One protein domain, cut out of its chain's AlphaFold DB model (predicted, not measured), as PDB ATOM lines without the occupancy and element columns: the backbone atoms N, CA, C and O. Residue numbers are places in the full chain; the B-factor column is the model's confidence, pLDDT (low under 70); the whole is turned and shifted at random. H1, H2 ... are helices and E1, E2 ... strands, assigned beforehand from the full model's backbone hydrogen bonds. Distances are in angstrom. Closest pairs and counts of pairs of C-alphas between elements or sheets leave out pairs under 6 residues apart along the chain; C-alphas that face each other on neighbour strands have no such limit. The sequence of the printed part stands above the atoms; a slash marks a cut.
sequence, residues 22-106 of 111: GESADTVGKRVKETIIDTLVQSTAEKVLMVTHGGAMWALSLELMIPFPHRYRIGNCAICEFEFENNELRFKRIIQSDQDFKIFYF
ATOM      1  N   GLY A  22      -9.972  91.306  41.809       89.69
ATOM      2  CA  GLY A  22      -8.534  91.214  42.068       89.69
ATOM      3  C   GLY A  22      -8.094  89.824  42.544       89.69
ATOM      4  O   GLY A  22      -8.916  88.947  42.796       89.69
ATOM      5  N   GLU A  23      -6.784  89.638  42.695       91.38
ATOM      6  CA  GLU A  23      -6.186  88.430  43.283       91.38
ATOM      7  C   GLU A  23      -5.948  88.611  44.794       91.38
ATOM      8  O   GLU A  23      -5.713  89.731  45.263       91.38
ATOM      9  N   SER A  24      -5.971  87.508  45.550       92.62
ATOM     10  CA  SER A  24      -5.515  87.476  46.943       92.62
ATOM     11  C   SER A  24      -3.988  87.557  47.028       92.62
ATOM     12  O   SER A  24      -3.267  87.171  46.099       92.62
ATOM     13  N   ALA A  25      -3.467  88.012  48.170       92.25
ATOM     14  CA  ALA A  25      -2.023  88.050  48.407       92.25
ATOM     15  C   ALA A  25      -1.366  86.655  48.319       92.25
ATOM     16  O   ALA A  25      -0.264  86.541  47.781       92.25
ATOM     17  N   ASP A  26      -2.038  85.594  48.783       94.06
ATOM     18  CA  ASP A  26      -1.502  84.224  48.725       94.06
ATOM     19  C   ASP A  26      -1.399  83.707  47.280       94.06
ATOM     20  O   ASP A  26      -0.380  83.130  46.899       94.06
ATOM     21  N   THR A  27      -2.416  83.982  46.453       96.06
ATOM     22  CA  THR A  27      -2.439  83.575  45.040       96.06
ATOM     23  C   THR A  27      -1.292  84.232  44.281       96.06
ATOM     24  O   THR A  27      -0.557  83.560  43.553       96.06
ATOM     25  N   VAL A  28      -1.082  85.536  44.494       96.25
ATOM     26  CA  VAL A  28       0.041  86.263  43.891       96.25
ATOM     27  C   VAL A  28       1.377  85.699  44.376       96.25
ATOM     28  O   VAL A  28       2.268  85.485  43.557       96.25
ATOM     29  N   GLY A  29       1.524  85.433  45.678       96.50
ATOM     30  CA  GLY A  29       2.757  84.904  46.266       96.50
ATOM     31  C   GLY A  29       3.176  83.568  45.650       96.50
ATOM     32  O   GLY A  29       4.302  83.448  45.159       96.50
ATOM     33  N   LYS A  30       2.249  82.604  45.586       97.31
ATOM     34  CA  LYS A  30       2.469  81.285  44.967       97.31
ATOM     35  C   LYS A  30       2.830  81.403  43.492       97.31
ATOM     36  O   LYS A  30       3.866  80.895  43.074       97.31
ATOM     37  N   ARG A  31       2.041  82.160  42.722       97.75
ATOM     38  CA  ARG A  31       2.263  82.351  41.281       97.75
ATOM     39  C   ARG A  31       3.626  82.977  40.986       97.75
ATOM     40  O   ARG A  31       4.305  82.581  40.039       97.75
ATOM     41  N   VAL A  32       4.037  83.965  41.784       97.88
ATOM     42  CA  VAL A  32       5.355  84.604  41.650       97.88
ATOM     43  C   VAL A  32       6.470  83.607  41.970       97.88
ATOM     44  O   VAL A  32       7.421  83.513  41.198       97.88
ATOM     45  N   LYS A  33       6.349  82.841  43.060       97.69
ATOM     46  CA  LYS A  33       7.328  81.813  43.446       97.69
ATOM     47  C   LYS A  33       7.494  80.745  42.367       97.69
ATOM     48  O   LYS A  33       8.623  80.470  41.976       97.69
ATOM     49  N   GLU A  34       6.390  80.195  41.869       97.75
ATOM     50  CA  GLU A  34       6.382  79.201  40.787       97.75
ATOM     51  C   GLU A  34       7.072  79.749  39.536       97.75
ATOM     52  O   GLU A  34       8.016  79.142  39.041       97.75
ATOM     53  N   THR A  35       6.707  80.962  39.103       97.75
ATOM     54  CA  THR A  35       7.328  81.611  37.934       97.75
ATOM     55  C   THR A  35       8.846  81.758  38.096       97.75
ATOM     56  O   THR A  35       9.597  81.529  37.145       97.75
ATOM     57  N   ILE A  36       9.316  82.142  39.290       97.88
ATOM     58  CA  ILE A  36      10.750  82.278  39.580       97.88
ATOM     59  C   ILE A  36      11.436  80.912  39.502       97.88
ATOM     60  O   ILE A  36      12.435  80.790  38.795       97.88
ATOM     61  N   ILE A  37      10.909  79.897  40.194       97.38
ATOM     62  CA  ILE A  37      11.501  78.551  40.228       97.38
ATOM     63  C   ILE A  37      11.555  77.958  38.818       97.38
ATOM     64  O   ILE A  37      12.625  77.536  38.385       97.38
ATOM     65  N   ASP A  38      10.453  78.005  38.068       97.25
ATOM     66  CA  ASP A  38      10.382  77.475  36.704       97.25
ATOM     67  C   ASP A  38      11.399  78.148  35.777       97.25
ATOM     68  O   ASP A  38      12.035  77.482  34.957       97.25
ATOM     69  N   THR A  39      11.584  79.462  35.928       96.81
ATOM     70  CA  THR A  39      12.569  80.228  35.153       96.81
ATOM     71  C   THR A  39      13.999  79.843  35.534       96.81
ATOM     72  O   THR A  39      14.846  79.673  34.657       96.81
ATOM     73  N   LEU A  40      14.290  79.705  36.830       96.94
ATOM     74  CA  LEU A  40      15.634  79.396  37.319       96.94
ATOM     75  C   LEU A  40      16.054  77.958  36.995       96.94
ATOM     76  O   LEU A  40      17.194  77.757  36.586       96.94
ATOM     77  N   VAL A  41      15.148  76.978  37.087       96.44
ATOM     78  CA  VAL A  41      15.420  75.567  36.740       96.44
ATOM     79  C   VAL A  41      15.795  75.395  35.264       96.44
ATOM     80  O   VAL A  41      16.574  74.510  34.917       96.44
ATOM     81  N   GLN A  42      15.265  76.245  34.385       95.62
ATOM     82  CA  GLN A  42      15.552  76.215  32.946       95.62
ATOM     83  C   GLN A  42      16.788  77.041  32.554       95.62
ATOM     84  O   GLN A  42      17.230  76.986  31.405       95.62
ATOM     85  N   SER A  43      17.342  77.821  33.481       95.31
ATOM     86  CA  SER A  43      18.470  78.713  33.227       95.31
ATOM     87  C   SER A  43      19.806  78.022  33.501       95.31
ATOM     88  O   SER A  43      19.975  77.326  34.496       95.31
ATOM     89  N   THR A  44      20.801  78.279  32.652       95.19
ATOM     90  CA  THR A  44      22.209  77.910  32.895       95.19
ATOM     91  C   THR A  44      23.058  79.095  33.365       95.19
ATOM     92  O   THR A  44      24.264  78.952  33.567       95.19
ATOM     93  N   ALA A  45      22.457  80.280  33.511       96.88
ATOM     94  CA  ALA A  45      23.158  81.482  33.941       96.88
ATOM     95  C   ALA A  45      23.493  81.430  35.439       96.88
ATOM     96  O   ALA A  45      22.646  81.082  36.254       96.88
ATOM     97  N   GLU A  46      24.699  81.877  35.802       95.69
ATOM     98  CA  GLU A  46      25.125  82.002  37.206       95.69
ATOM     99  C   GLU A  46      24.260  83.012  37.981       95.69
ATOM    100  O   GLU A  46      24.017  82.852  39.172       95.69
ATOM    101  N   LYS A  47      23.808  84.081  37.310       96.81
ATOM    102  CA  LYS A  47      23.032  85.175  37.911       96.81
ATOM    103  C   LYS A  47      21.905  85.593  36.981       96.81
ATOM    104  O   LYS A  47      22.128  85.802  35.790       96.81
ATOM    105  N   VAL A  48      20.715  85.774  37.546       97.75
ATOM    106  CA  VAL A  48      19.515  86.234  36.836       97.75
ATOM    107  C   VAL A  48      18.973  87.472  37.542       97.75
ATOM    108  O   VAL A  48      18.771  87.464  38.754       97.75
ATOM    109  N   LEU A  49      18.730  88.542  36.783       97.56
ATOM    110  CA  LEU A  49      18.035  89.730  37.271       97.56
ATOM    111  C   LEU A  49      16.560  89.642  36.874       97.56
ATOM    112  O   LEU A  49      16.243  89.556  35.690       97.56
ATOM    113  N   MET A  50      15.669  89.710  37.859       97.44
ATOM    114  CA  MET A  50      14.220  89.742  37.651       97.44
ATOM    115  C   MET A  50      13.661  91.079  38.143       97.44
ATOM    116  O   MET A  50      14.075  91.581  39.187       97.44
ATOM    117  N   VAL A  51      12.720  91.661  37.394       97.00
ATOM    118  CA  VAL A  51      12.090  92.948  37.729       97.00
ATOM    119  C   VAL A  51      10.612  92.723  38.017       97.00
ATOM    120  O   VAL A  51       9.902  92.123  37.216       97.00
ATOM    121  N   THR A  52      10.147  93.215  39.165       95.62
ATOM    122  CA  THR A  52       8.753  93.098  39.604       95.62
ATOM    123  C   THR A  52       8.319  94.327  40.407       95.62
ATOM    124  O   THR A  52       9.092  95.261  40.620       95.62
ATOM    125  N   HIS A  53       7.065  94.341  40.851       94.50
ATOM    126  CA  HIS A  53       6.495  95.397  41.681       94.50
ATOM    127  C   HIS A  53       6.594  95.070  43.175       94.50
ATOM    128  O   HIS A  53       6.593  93.907  43.576       94.50
ATOM    129  N   GLY A  54       6.574  96.108  44.019       91.94
ATOM    130  CA  GLY A  54       6.636  95.952  45.477       91.94
ATOM    131  C   GLY A  54       5.523  95.071  46.055       91.94
ATOM    132  O   GLY A  54       5.793  94.273  46.942       91.94
ATOM    133  N   GLY A  55       4.300  95.140  45.513       91.25
ATOM    134  CA  GLY A  55       3.191  94.285  45.958       91.25
ATOM    135  C   GLY A  55       3.421  92.794  45.682       91.25
ATOM    136  O   GLY A  55       3.168  91.965  46.548       91.25
ATOM    137  N   ALA A  56       3.971  92.456  44.512       95.06
ATOM    138  CA  ALA A  56       4.328  91.080  44.169       95.06
ATOM    139  C   ALA A  56       5.504  90.576  45.017       95.06
ATOM    140  O   ALA A  56       5.491  89.441  45.488       95.06
ATOM    141  N   MET A  57       6.496  91.437  45.265       95.50
ATOM    142  CA  MET A  57       7.623  91.110  46.136       95.50
ATOM    143  C   MET A  57       7.174  90.895  47.588       95.50
ATOM    144  O   MET A  57       7.632  89.973  48.257       95.50
ATOM    145  N   TRP A  58       6.233  91.705  48.070       94.12
ATOM    146  CA  TRP A  58       5.650  91.532  49.393       94.12
ATOM    147  C   TRP A  58       4.865  90.220  49.503       94.12
ATOM    148  O   TRP A  58       5.111  89.445  50.423       94.12
ATOM    149  N   ALA A  59       4.005  89.912  48.530       94.56
ATOM    150  CA  ALA A  59       3.289  88.637  48.472       94.56
ATOM    151  C   ALA A  59       4.244  87.427  48.464       94.56
ATOM    152  O   ALA A  59       4.035  86.474  49.213       94.56
ATOM    153  N   LEU A  60       5.336  87.488  47.692       96.06
ATOM    154  CA  LEU A  60       6.372  86.451  47.709       96.06
ATOM    155  C   LEU A  60       7.057  86.346  49.079       96.06
ATOM    156  O   LEU A  60       7.367  85.248  49.524       96.06
ATOM    157  N   SER A  61       7.292  87.470  49.761       94.62
ATOM    158  CA  SER A  61       7.907  87.456  51.092       94.62
ATOM    159  C   SER A  61       7.040  86.756  52.138       94.62
ATOM    160  O   SER A  61       7.581  86.040  52.977       94.62
ATOM    161  N   LEU A  62       5.713  86.887  52.034       93.44
ATOM    162  CA  LEU A  62       4.756  86.165  52.875       93.44
ATOM    163  C   LEU A  62       4.767  84.665  52.555       93.44
ATOM    164  O   LEU A  62       4.883  83.851  53.465       93.44
ATOM    165  N   GLU A  63       4.728  84.305  51.269       95.44
ATOM    166  CA  GLU A  63       4.809  82.912  50.796       95.44
ATOM    167  C   GLU A  63       6.123  82.220  51.212       95.44
ATOM    168  O   GLU A  63       6.142  81.023  51.494       95.44
ATOM    169  N   LEU A  64       7.232  82.962  51.279       95.00
ATOM    170  CA  LEU A  64       8.536  82.460  51.731       95.00
ATOM    171  C   LEU A  64       8.768  82.624  53.242       95.00
ATOM    172  O   LEU A  64       9.845  82.275  53.723       95.00
ATOM    173  N   MET A  65       7.793  83.154  53.988       93.38
ATOM    174  CA  MET A  65       7.893  83.427  55.430       93.38
ATOM    175  C   MET A  65       9.140  84.251  55.809       93.38
ATOM    176  O   MET A  65       9.784  84.008  56.832       93.38
ATOM    177  N   ILE A  66       9.503  85.233  54.979       92.75
ATOM    178  CA  ILE A  66      10.635  86.125  55.254       92.75
ATOM    179  C   ILE A  66      10.271  87.014  56.454       92.75
ATOM    180  O   ILE A  66       9.225  87.667  56.422       92.75
ATOM    181  N   PRO A  67      11.121  87.104  57.497       89.69
ATOM    182  CA  PRO A  67      10.790  87.789  58.745       89.69
ATOM    183  C   PRO A  67      10.966  89.311  58.629       89.69
ATOM    184  O   PRO A  67      11.765  89.925  59.341       89.69
ATOM    185  N   PHE A  68      10.248  89.943  57.702       89.00
ATOM    186  CA  PHE A  68      10.178  91.397  57.654       89.00
ATOM    187  C   PHE A  68       9.421  91.940  58.876       89.00
ATOM    188  O   PHE A  68       8.448  91.330  59.320       89.00
ATOM    189  N   PRO A  69       9.826  93.101  59.427       85.25
ATOM    190  CA  PRO A  69       9.030  93.789  60.436       85.25
ATOM    191  C   PRO A  69       7.607  94.074  59.938       85.25
ATOM    192  O   PRO A  69       7.410  94.344  58.751       85.25
ATOM    193  N   HIS A  70       6.635  94.101  60.852       80.31
ATOM    194  CA  HIS A  70       5.265  94.507  60.530       80.31
ATOM    195  C   HIS A  70       5.264  95.857  59.796       80.31
ATOM    196  O   HIS A  70       5.924  96.808  60.230       80.31
ATOM    197  N   ARG A  71       4.535  95.936  58.674       75.81
ATOM    198  CA  ARG A  71       4.468  97.118  57.785       75.81
ATOM    199  C   ARG A  71       5.815  97.583  57.225       75.81
ATOM    200  O   ARG A  71       5.981  98.763  56.897       75.81
ATOM    201  N   TYR A  72       6.782  96.681  57.091       86.75
ATOM    202  CA  TYR A  72       8.003  96.990  56.362       86.75
ATOM    203  C   TYR A  72       7.678  97.423  54.928       86.75
ATOM    204  O   TYR A  72       6.823  96.847  54.256       86.75
ATOM    205  N   ARG A  73       8.380  98.449  54.442       87.00
ATOM    206  CA  ARG A  73       8.212  98.960  53.083       87.00
ATOM    207  C   ARG A  73       9.432  98.615  52.240       87.00
ATOM    208  O   ARG A  73      10.547  99.047  52.524       87.00
ATOM    209  N   ILE A  74       9.191  97.899  51.152       91.31
ATOM    210  CA  ILE A  74      10.166  97.727  50.076       91.31
ATOM    211  C   ILE A  74      10.143  99.015  49.243       91.31
ATOM    212  O   ILE A  74       9.108  99.369  48.672       91.31
ATOM    213  N   GLY A  75      11.249  99.763  49.259       90.94
ATOM    214  CA  GLY A  75      11.395 101.019  48.533       90.94
ATOM    215  C   GLY A  75      11.369 100.809  47.020       90.94
ATOM    216  O   GLY A  75      11.552  99.699  46.509       90.94
ATOM    217  N   ASN A  76      11.136 101.890  46.277       91.88
ATOM    218  CA  ASN A  76      11.257 101.831  44.824       91.88
ATOM    219  C   ASN A  76      12.703 101.494  44.454       91.88
ATOM    220  O   ASN A  76      13.628 102.018  45.064       91.88
ATOM    221  N   CYS A  77      12.883 100.639  43.446       94.19
ATOM    222  CA  CYS A  77      14.204 100.175  43.012       94.19
ATOM    223  C   CYS A  77      15.025  99.501  44.129       94.19
ATOM    224  O   CYS A  77      16.255  99.473  44.045       94.19
ATOM    225  N   ALA A  78      14.382  98.976  45.179       95.31
ATOM    226  CA  ALA A  78      15.057  98.116  46.137       95.31
ATOM    227  C   ALA A  78      15.500  96.812  45.456       95.31
ATOM    228  O   ALA A  78      14.810  96.289  44.578       95.31
ATOM    229  N   ILE A  79      16.653  96.288  45.866       96.69
ATOM    230  CA  ILE A  79      17.224  95.054  45.323       96.69
ATOM    231  C   ILE A  79      17.094  93.971  46.384       96.69
ATOM    232  O   ILE A  79      17.698  94.074  47.448       96.69
ATOM    233  N   CYS A  80      16.319  92.937  46.078       96.06
ATOM    234  CA  CYS A  80      16.192  91.734  46.890       96.06
ATOM    235  C   CYS A  80      17.125  90.662  46.320       96.06
ATOM    236  O   CYS A  80      16.926  90.210  45.196       96.06
ATOM    237  N   GLU A  81      18.150  90.274  47.076       96.62
ATOM    238  CA  GLU A  81      19.090  89.234  46.659       96.62
ATOM    239  C   GLU A  81      18.670  87.882  47.236       96.62
ATOM    240  O   GLU A  81      18.469  87.734  48.447       96.62
ATOM    241  N   PHE A  82      18.570  86.900  46.346       96.88
ATOM    242  CA  PHE A  82      18.267  85.516  46.667       96.88
ATOM    243  C   PHE A  82      19.383  84.612  46.174       96.88
ATOM    244  O   PHE A  82      20.028  84.877  45.161       96.88
ATOM    245  N   GLU A  83      19.557  83.514  46.884       96.31
ATOM    246  CA  GLU A  83      20.337  82.372  46.454       96.31
ATOM    247  C   GLU A  83      19.381  81.239  46.101       96.31
ATOM    248  O   GLU A  83      18.355  81.065  46.759       96.31
ATOM    249  N   PHE A  84      19.699  80.505  45.041       96.00
ATOM    250  CA  PHE A  84      18.870  79.419  44.550       96.00
ATOM    251  C   PHE A  84      19.697  78.144  44.468       96.00
ATOM    252  O   PHE A  84      20.652  78.066  43.698       96.00
ATOM    253  N   GLU A  85      19.332  77.158  45.279       93.56
ATOM    254  CA  GLU A  85      19.999  75.860  45.352       93.56
ATOM    255  C   GLU A  85      18.945  74.785  45.643       93.56
ATOM    256  O   GLU A  85      18.029  75.019  46.426       93.56
ATOM    257  N   ASN A  86      19.041  73.614  45.004       92.06
ATOM    258  CA  ASN A  86      18.110  72.490  45.203       92.06
ATOM    259  C   ASN A  86      16.618  72.858  45.054       92.06
ATOM    260  O   ASN A  86      15.771  72.344  45.777       92.06
ATOM    261  N   ASN A  87      16.295  73.732  44.096       91.44
ATOM    262  CA  ASN A  87      14.945  74.260  43.860       91.44
ATOM    263  C   ASN A  87      14.360  75.096  45.013       91.44
ATOM    264  O   ASN A  87      13.158  75.362  45.034       91.44
ATOM    265  N   GLU A  88      15.199  75.564  45.937       92.50
ATOM    266  CA  GLU A  88      14.798  76.411  47.055       92.50
ATOM    267  C   GLU A  88      15.381  77.819  46.927       92.50
ATOM    268  O   GLU A  88      16.538  78.014  46.557       92.50
ATOM    269  N   LEU A  89      14.559  78.820  47.253       95.19
ATOM    270  CA  LEU A  89      14.961  80.222  47.312       95.19
ATOM    271  C   LEU A  89      15.349  80.585  48.745       95.19
ATOM    272  O   LEU A  89      14.514  80.561  49.650       95.19
ATOM    273  N   ARG A  90      16.598  81.009  48.941       94.44
ATOM    274  CA  ARG A  90      17.099  81.564  50.200       94.44
ATOM    275  C   ARG A  90      17.254  83.074  50.080       94.44
ATOM    276  O   ARG A  90      18.058  83.561  49.290       94.44
ATOM    277  N   PHE A  91      16.518  83.827  50.889       95.81
ATOM    278  CA  PHE A  91      16.644  85.282  50.928       95.81
ATOM    279  C   PHE A  91      17.900  85.713  51.692       95.81
ATOM    280  O   PHE A  91      18.081  85.343  52.849       95.81
ATOM    281  N   LYS A  92      18.771  86.497  51.051       95.75
ATOM    282  CA  LYS A  92      20.074  86.893  51.610       95.75
ATOM    283  C   LYS A  92      20.031  88.283  52.216       95.75
ATOM    284  O   LYS A  92      20.421  88.490  53.367       95.75
ATOM    285  N   ARG A  93      19.585  89.254  51.424       95.31
ATOM    286  CA  ARG A  93      19.571  90.664  51.812       95.31
ATOM    287  C   ARG A  93      18.628  91.483  50.949       95.31
ATOM    288  O   ARG A  93      18.308  91.115  49.821       95.31
ATOM    289  N   ILE A  94      18.274  92.651  51.471       95.31
ATOM    290  CA  ILE A  94      17.665  93.739  50.711       95.31
ATOM    291  C   ILE A  94      18.562  94.971  50.750       95.31
ATOM    292  O   ILE A  94      19.120  95.313  51.794       95.31
ATOM    293  N   ILE A  95      18.680  95.638  49.608       95.56
ATOM    294  CA  ILE A  95      19.396  96.900  49.434       95.56
ATOM    295  C   ILE A  95      18.356  97.963  49.080       95.56
ATOM    296  O   ILE A  95      17.699  97.867  48.043       95.56
ATOM    297  N   GLN A  96      18.189  98.961  49.942       93.25
ATOM    298  CA  GLN A  96      17.221 100.045  49.765       93.25
ATOM    299  C   GLN A  96      17.905 101.223  49.064       93.25
ATOM    300  O   GLN A  96      18.663 101.974  49.680       93.25
ATOM    301  N   SER A  97      17.671 101.367  47.760       90.19
ATOM    302  CA  SER A  97      18.307 102.416  46.949       90.19
ATOM    303  C   SER A  97      17.818 103.824  47.299       90.19
ATOM    304  O   SER A  97      18.569 104.783  47.153       90.19
ATOM    305  N   ASP A  98      16.607 103.954  47.842       88.62
ATOM    306  CA  ASP A  98      16.040 105.212  48.337       88.62
ATOM    307  C   ASP A  98      16.535 105.603  49.744       88.62
ATOM    308  O   ASP A  98      16.192 106.675  50.242       88.62
ATOM    309  N   GLN A  99      17.348 104.756  50.382       87.81
ATOM    310  CA  GLN A  99      17.927 104.963  51.714       87.81
ATOM    311  C   GLN A  99      19.460 104.917  51.662       87.81
ATOM    312  O   GLN A  99      20.079 104.223  52.468       87.81
ATOM    313  N   ASP A 100      20.071 105.602  50.690       91.19
ATOM    314  CA  ASP A 100      21.533 105.642  50.501       91.19
ATOM    315  C   ASP A 100      22.162 104.234  50.447       91.19
ATOM    316  O   ASP A 100      23.133 103.914  51.128       91.19
ATOM    317  N   PHE A 101      21.524 103.343  49.677       92.25
ATOM    318  CA  PHE A 101      21.930 101.943  49.506       92.25
ATOM    319  C   PHE A 101      22.061 101.152  50.818       92.25
ATOM    320  O   PHE A 101      22.842 100.200  50.903       92.25
ATOM    321  N   LYS A 102      21.271 101.493  51.843       93.25
ATOM    322  CA  LYS A 102      21.250 100.755  53.109       93.25
ATOM    323  C   LYS A 102      20.926  99.277  52.885       93.25
ATOM    324  O   LYS A 102      19.934  98.934  52.242       93.25
ATOM    325  N   ILE A 103      21.750  98.409  53.473       93.62
ATOM    326  CA  ILE A 103      21.654  96.953  53.332       93.62
ATOM    327  C   ILE A 103      21.117  96.334  54.623       93.62
ATOM    328  O   ILE A 103      21.607  96.635  55.713       93.62
ATOM    329  N   PHE A 104      20.150  95.431  54.494       91.25
ATOM    330  CA  PHE A 104      19.650  94.597  55.583       91.25
ATOM    331  C   PHE A 104      19.871  93.129  55.227       91.25
ATOM    332  O   PHE A 104      19.423  92.684  54.172       91.25
ATOM    333  N   TYR A 105      20.562  92.395  56.095       90.94
ATOM    334  CA  TYR A 105      20.899  90.984  55.903       90.94
ATOM    335  C   TYR A 105      19.923  90.087  56.667       90.94
ATOM    336  O   TYR A 105      19.514  90.433  57.774       90.94
ATOM    337  N   PHE A 106      19.589  88.939  56.080       84.38
ATOM    338  CA  PHE A 106      18.614  87.974  56.607       84.38
ATOM    339  C   PHE A 106      19.214  86.573  56.801       84.38
ATOM    340  O   PHE A 106      18.490  85.602  57.004       84.38
TER     341      PHE A 106
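This is residues 22 to 106 of the 111 residues of the protein "Phosphoglycerate mutase" of Streptococcus parauberis (UniProt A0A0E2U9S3). A long helix, H1, and a shorter helix, H2, pack on each other at nearly a right angle, closest at Gly 29 of H1 and Leu 60 of H2, beside a small antiparallel sheet of three strands, E1, E2 and E3, which H1 only grazes with its residues 33 to 41, while H2 is not on it. Two long loops, residues 42 to 53 and 64 to 78, join H1 to H2 and H2 to the sheet. The printed part has 85 residues with two named helices and three named strands, in the order H1 H2 E1 E2 E3, and its class is mixed, helices and strands. The sheet has the order E1, E2, E3 and is a meander, each strand the antiparallel neighbour of the one before. The whole is compact, with a radius of gyration of the C-alphas of 12.9 A and spans of 34 by 33 by 20 A.

H1, residues 25 to 41, and H2, residues 54 to 63, touch, with the C-alphas of Gly 29 and Leu 60 the closest, 4.2 A apart. Their lines are about perpendicular, at 87 degrees. In both helices every O i to N i+4 pair is within hydrogen-bond range. E1, residues 79 to 85, and E2, residues 88 to 96, form a hairpin, antiparallel at 162 degrees between directions; N 81 and O 93 are within hydrogen-bond range at 2.9 A, and so are N 90 and O 83 at 2.8 A. E2 and E3, residues 102 to 105, form a second hairpin, antiparallel at 155 degrees, with N 94 and O 104 within hydrogen-bond range at 2.9 A. E1 and E3 are the edge strands and are apart. H1 is on the sheet but only grazes it, with its residues 33 to 41; the closest C-alphas of H1 and E1 are those of Leu 40 and Phe 84, 7.9 A apart. H2 is not on the sheet, and it is apart from E2 and E3.

H1 begins at C-alpha 25, (-2.023, 88.050, 48.407), and is 24.4 A long from first to last C-alpha. H2 is 14.2 A long. E1 is 19.4 A long and begins at C-alpha 79, (17.224, 95.054, 45.323). E2 is 23.9 A long. E3, 10.2 A long, ends at C-alpha 105, (20.899, 90.984, 55.903).

The two C-alphas farthest apart are those of Thr 44 and His 70, 36.4 A. The printed part runs from residue 22 to 106 and has no cut. The links H1 to H2, of 12 residues, and H2 to E1, of 15, are long; E1 to E2 and E2 to E3 are tight. The mean pLDDT of the printed part is 93.7, and no printed residue is under 70.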